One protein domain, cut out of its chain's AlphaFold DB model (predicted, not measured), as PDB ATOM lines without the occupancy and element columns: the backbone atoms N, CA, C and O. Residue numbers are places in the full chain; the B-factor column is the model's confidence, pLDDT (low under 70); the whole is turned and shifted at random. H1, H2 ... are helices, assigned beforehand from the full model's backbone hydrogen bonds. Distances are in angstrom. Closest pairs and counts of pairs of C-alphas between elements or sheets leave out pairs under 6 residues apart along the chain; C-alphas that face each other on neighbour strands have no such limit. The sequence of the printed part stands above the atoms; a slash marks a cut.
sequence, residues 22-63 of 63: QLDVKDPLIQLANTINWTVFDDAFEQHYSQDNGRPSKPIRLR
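What this domain is: This is residues 22 to 63 of the 63 residues of an uncharacterized protein of uncultured Gammaproteobacteria bacterium (UniProt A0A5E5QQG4). The model has little regular structure: two short helices, H1 and H2, follow one another along a flat, open band, and an unnamed tail, residues 47 to 63, turns round and folds back on the side of H2. The turn, residues 50 to 55, sticks out at one end, and residues 26 to 32 stick out at the other. The printed part has 42 residues, with 16 in named elements, class all helix and no named strand. It is only just loose, close to extended, with a radius of gyration of the C-alphas of 13.5 A and spans of 41 by 21 by 9 A.

Where its parts are: H1, residues 28 to 35, begins at C-alpha 28 (89.135, 24.965, 216.334) and measures 10.8 A. H2, residues 39 to 46, measures 10.3 A and ends at C-alpha 46 (91.015, -2.069, 224.050).

How they stand to each other: H1 and H2 are apart, with no C-alpha of the one within 8 A of the other. A tight link of 3 residues joins them. In H1 and H2 every O i to N i+4 pair is within hydrogen-bond range.

The domain as a whole: The C-alphas farthest apart, those of Lys 26 and Asn 53, are 40.7 A apart. The printed part has no cut. Its mean pLDDT is 81.0; residues 51 to 53, 55 to 57, 59, and 62 to 63 are under 70.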
ATOM      1  N   GLN A  22      82.192  18.147 204.605       81.75
ATOM      2  CA  GLN A  22      81.114  19.120 204.802       81.75
ATOM      3  C   GLN A  22      81.406  20.097 205.950       81.75
ATOM      4  O   GLN A  22      80.683  21.078 206.115       81.75
ATOM      5  N   LEU A  23      82.439  19.827 206.752       82.69
ATOM      6  CA  LEU A  23      82.813  20.637 207.906       82.69
ATOM      7  C   LEU A  23      83.880  21.676 207.534       82.69
ATOM      8  O   LEU A  23      84.708  21.455 206.649       82.69
ATOM      9  N   ASP A  24      83.890  22.806 208.242       85.81
ATOM     10  CA  ASP A  24      84.952  23.800 208.093       85.81
ATOM     11  C   ASP A  24      86.238  23.302 208.761       85.81
ATOM     12  O   ASP A  24      86.352  23.255 209.981       85.81
ATOM     13  N   VAL A  25      87.248  22.978 207.958       83.62
ATOM     14  CA  VAL A  25      88.579  22.558 208.428       83.62
ATOM     15  C   VAL A  25      89.281  23.585 209.325       83.62
ATOM     16  O   VAL A  25      90.239  23.238 210.020       83.62
ATOM     17  N   LYS A  26      88.842  24.849 209.315       87.88
ATOM     18  CA  LYS A  26      89.358  25.900 210.201       87.88
ATOM     19  C   LYS A  26      88.695  25.908 211.574       87.88
ATOM     20  O   LYS A  26      89.148  26.663 212.434       87.88
ATOM     21  N   ASP A  27      87.673  25.083 211.789       90.19
ATOM     22  CA  ASP A  27      87.033  24.967 213.087       90.19
ATOM     23  C   ASP A  27      88.067  24.540 214.155       90.19
ATOM     24  O   ASP A  27      88.792  23.552 213.962       90.19
ATOM     25  N   PRO A  28      88.165  25.264 215.286       91.94
ATOM     26  CA  PRO A  28      89.135  24.965 216.334       91.94
ATOM     27  C   PRO A  28      89.046  23.536 216.887       91.94
ATOM     28  O   PRO A  28      90.072  22.965 217.260       91.94
ATOM     29  N   LEU A  29      87.855  22.926 216.921       89.81
ATOM     30  CA  LEU A  29      87.674  21.549 217.390       89.81
ATOM     31  C   LEU A  29      88.207  20.536 216.381       89.81
ATOM     32  O   LEU A  29      88.749  19.506 216.779       89.81
ATOM     33  N   ILE A  30      88.103  20.831 215.086       87.00
ATOM     34  CA  ILE A  30      88.660  19.982 214.028       87.00
ATOM     35  C   ILE A  30      90.186  20.061 214.030       87.00
ATOM     36  O   ILE A  30      90.862  19.034 213.920       87.00
ATOM     37  N   GLN A  31      90.743  21.256 214.227       90.31
ATOM     38  CA  GLN A  31      92.186  21.429 214.396       90.31
ATOM     39  C   GLN A  31      92.699  20.687 215.631       90.31
ATOM     40  O   GLN A  31      93.674  19.944 215.531       90.31
ATOM     41  N   LEU A  32      92.004  20.812 216.765       90.69
ATOM     42  CA  LEU A  32      92.323  20.077 217.988       90.69
ATOM     43  C   LEU A  32      92.221  18.559 217.781       90.69
ATOM     44  O   LEU A  32      93.112  17.811 218.170       90.69
ATOM     45  N   ALA A  33      91.172  18.084 217.112       87.12
ATOM     46  CA  ALA A  33      91.020  16.667 216.806       87.12
ATOM     47  C   ALA A  33      92.164  16.132 215.930       87.12
ATOM     48  O   ALA A  33      92.522  14.961 216.036       87.12
ATOM     49  N   ASN A  34      92.767  16.963 215.080       86.06
ATOM     50  CA  ASN A  34      93.908  16.563 214.256       86.06
ATOM     51  C   ASN A  34      95.242  16.537 215.016       86.06
ATOM     52  O   ASN A  34      96.160  15.855 214.564       86.06
ATOM     53  N   THR A  35      95.363  17.229 216.151       90.94
ATOM     54  CA  THR A  35      96.585  17.214 216.976       90.94
ATOM     55  C   THR A  35      96.584  16.118 218.041       90.94
ATOM     56  O   THR A  35      97.648  15.731 218.523       90.94
ATOM     57  N   ILE A  36      95.412  15.593 218.404       90.00
ATOM     58  CA  ILE A  36      95.271  14.529 219.401       90.00
ATOM     59  C   ILE A  36      95.846  13.205 218.877       90.00
ATOM     60  O   ILE A  36      95.488  12.731 217.795       90.00
ATOM     61  N   ASN A  37      96.686  12.559 219.691       89.81
ATOM     62  CA  ASN A  37      97.116  11.188 219.442       89.81
ATOM     63  C   ASN A  37      96.013  10.189 219.836       89.81
ATOM     64  O   ASN A  37      95.928   9.753 220.985       89.81
ATOM     65  N   TRP A  38      95.168   9.829 218.871       85.50
ATOM     66  CA  TRP A  38      94.020   8.944 219.089       85.50
ATOM     67  C   TRP A  38      94.394   7.506 219.473       85.50
ATOM     68  O   TRP A  38      93.592   6.847 220.134       85.50
ATOM     69  N   THR A  39      95.607   7.041 219.147       85.81
ATOM     70  CA  THR A  39      96.025   5.660 219.451       85.81
ATOM     71  C   THR A  39      96.087   5.397 220.952       85.81
ATOM     72  O   THR A  39      95.791   4.299 221.395       85.81
ATOM     73  N   VAL A  40      96.396   6.424 221.754       90.50
ATOM     74  CA  VAL A  40      96.422   6.320 223.223       90.50
ATOM     75  C   VAL A  40      95.056   5.910 223.768       90.50
ATOM     76  O   VAL A  40      94.964   5.127 224.710       90.50
ATOM     77  N   PHE A  41      93.989   6.440 223.174       87.56
ATOM     78  CA  PHE A  41      92.638   6.076 223.564       87.56
ATOM     79  C   PHE A  41      92.304   4.677 223.050       87.56
ATOM     80  O   PHE A  41      91.790   3.865 223.813       87.56
ATOM     81  N   ASP A  42      92.637   4.375 221.795       84.50
ATOM     82  CA  ASP A  42      92.400   3.055 221.202       84.50
ATOM     83  C   ASP A  42      93.001   1.933 222.072       84.50
ATOM     84  O   ASP A  42      92.303   0.966 222.385       84.50
ATOM     85  N   ASP A  43      94.233   2.120 222.555       86.38
ATOM     86  CA  ASP A  43      94.928   1.187 223.449       86.38
ATOM     87  C   ASP A  43      94.274   1.127 224.842       86.38
ATOM     88  O   ASP A  43      94.030   0.050 225.389       86.38
ATOM     89  N   ALA A  44      93.941   2.281 225.432       88.19
ATOM     90  CA  ALA A  44      93.343   2.341 226.767       88.19
ATOM     91  C   ALA A  44      91.962   1.668 226.830       88.19
ATOM     92  O   ALA A  44      91.618   1.036 227.837       88.19
ATOM     93  N   PHE A  45      91.170   1.799 225.760       84.75
ATOM     94  CA  PHE A  45      89.829   1.229 225.677       84.75
ATOM     95  C   PHE A  45      89.805  -0.203 225.134       84.75
ATOM     96  O   PHE A  45      88.773  -0.864 225.254       84.75
ATOM     97  N   GLU A  46      90.917  -0.714 224.598       82.94
ATOM     98  CA  GLU A  46      91.015  -2.069 224.050       82.94
ATOM     99  C   GLU A  46      90.524  -3.134 225.042       82.94
ATOM    100  O   GLU A  46      89.746  -4.009 224.670       82.94
ATOM    101  N   GLN A  47      90.900  -3.011 226.319       83.31
ATOM    102  CA  GLN A  47      90.514  -3.936 227.395       83.31
ATOM    103  C   GLN A  47      88.994  -4.051 227.619       83.31
ATOM    104  O   GLN A  47      88.526  -5.008 228.234       83.31
ATOM    105  N   HIS A  48      88.218  -3.065 227.163       83.81
ATOM    106  CA  HIS A  48      86.764  -3.023 227.327       83.81
ATOM    107  C   HIS A  48      86.015  -3.612 226.127       83.81
ATOM    108  O   HIS A  48      84.785  -3.720 226.166       83.81
ATOM    109  N   TYR A  49      86.734  -3.995 225.073       81.12
ATOM    110  CA  TYR A  49      86.169  -4.620 223.890       81.12
ATOM    111  C   TYR A  49      86.665  -6.055 223.753       81.12
ATOM    112  O   TYR A  49      87.771  -6.412 224.144       81.12
ATOM    113  N   SER A  50      85.819  -6.894 223.176       72.50
ATOM    114  CA  SER A  50      86.126  -8.293 222.924       72.50
ATOM    115  C   SER A  50      85.918  -8.563 221.447       72.50
ATOM    116  O   SER A  50      84.924  -8.128 220.861       72.50
ATOM    117  N   GLN A  51      86.891  -9.235 220.839       69.88
ATOM    118  CA  GLN A  51      86.881  -9.532 219.411       69.88
ATOM    119  C   GLN A  51      85.809 -10.571 219.064       69.88
ATOM    120  O   GLN A  51      85.136 -10.438 218.045       69.88
ATOM    121  N   ASP A  52      85.641 -11.570 219.932       68.56
ATOM    122  CA  ASP A  52      84.885 -12.782 219.610       68.56
ATOM    123  C   ASP A  52      83.547 -12.869 220.361       68.56
ATOM    124  O   ASP A  52      82.616 -13.510 219.885       68.56
ATOM    125  N   ASN A  53      83.420 -12.203 221.517       66.31
ATOM    126  CA  ASN A  53      82.238 -12.285 222.383       66.31
ATOM    127  C   ASN A  53      81.865 -10.915 222.961       66.31
ATOM    128  O   ASN A  53      82.544 -10.431 223.864       66.31
ATOM    129  N   GLY A  54      80.767 -10.308 222.505       70.88
ATOM    130  CA  GLY A  54      80.260  -9.036 223.037       70.88
ATOM    131  C   GLY A  54      80.165  -7.935 221.980       70.88
ATOM    132  O   GLY A  54      79.846  -8.201 220.824       70.88
ATOM    133  N   ARG A  55      80.384  -6.673 222.380       64.25
ATOM    134  CA  ARG A  55      80.307  -5.524 221.465       64.25
ATOM    135  C   ARG A  55      81.629  -5.386 220.694       64.25
ATOM    136  O   ARG A  55      82.655  -5.181 221.345       64.25
ATOM    137  N   PRO A  56      81.612  -5.415 219.348       66.50
ATOM    138  CA  PRO A  56      82.814  -5.169 218.566       66.50
ATOM    139  C   PRO A  56      83.315  -3.752 218.835       66.50
ATOM    140  O   PRO A  56      82.522  -2.809 218.970       66.50
ATOM    141  N   SER A  57      84.630  -3.598 218.906       69.69
ATOM    142  CA  SER A  57      85.237  -2.285 219.055       69.69
ATOM    143  C   SER A  57      84.942  -1.429 217.827       69.69
ATOM    144  O   SER A  57      85.168  -1.856 216.695       69.69
ATOM    145  N   LYS A  58      84.471  -0.205 218.040       71.81
ATOM    146  CA  LYS A  58      84.469   0.812 216.987       71.81
ATOM    147  C   LYS A  58      85.704   1.693 217.170       71.81
ATOM    148  O   LYS A  58      86.080   1.917 218.319       71.81
ATOM    149  N   PRO A  59      86.315   2.191 216.081       69.81
ATOM    150  CA  PRO A  59      87.377   3.178 216.208       69.81
ATOM    151  C   PRO A  59      86.837   4.407 216.941       69.81
ATOM    152  O   PRO A  59      85.692   4.817 216.722       69.81
ATOM    153  N   ILE A  60      87.659   4.986 217.811       79.69
ATOM    154  CA  ILE A  60      87.255   6.126 218.648       79.69
ATOM    155  C   ILE A  60      87.020   7.374 217.797       79.69
ATOM    156  O   ILE A  60      86.155   8.192 218.105       79.69
ATOM    157  N   ARG A  61      87.741   7.482 216.678       76.62
ATOM    158  CA  ARG A  61      87.524   8.508 215.665       76.62
ATOM    159  C   ARG A  61      86.705   7.945 214.509       76.62
ATOM    160  O   ARG A  61      87.101   6.967 213.873       76.62
ATOM    161  N   LEU A  62      85.597   8.616 214.207       66.81
ATOM    162  CA  LEU A  62      84.877   8.419 212.956       66.81
ATOM    163  C   LEU A  62      85.783   8.910 211.814       66.81
ATOM    164  O   LEU A  62      86.225  10.061 211.839       66.81
ATOM    165  N   ARG A  63      86.130   8.004 210.899       60.34
ATOM    166  CA  ARG A  63      86.825   8.322 209.647       60.34
ATOM    167  C   ARG A  63      85.769   8.671 208.612       60.34
ATOM    168  O   ARG A  63      84.795   7.886 208.523       60.34
TER     169      ARG A  63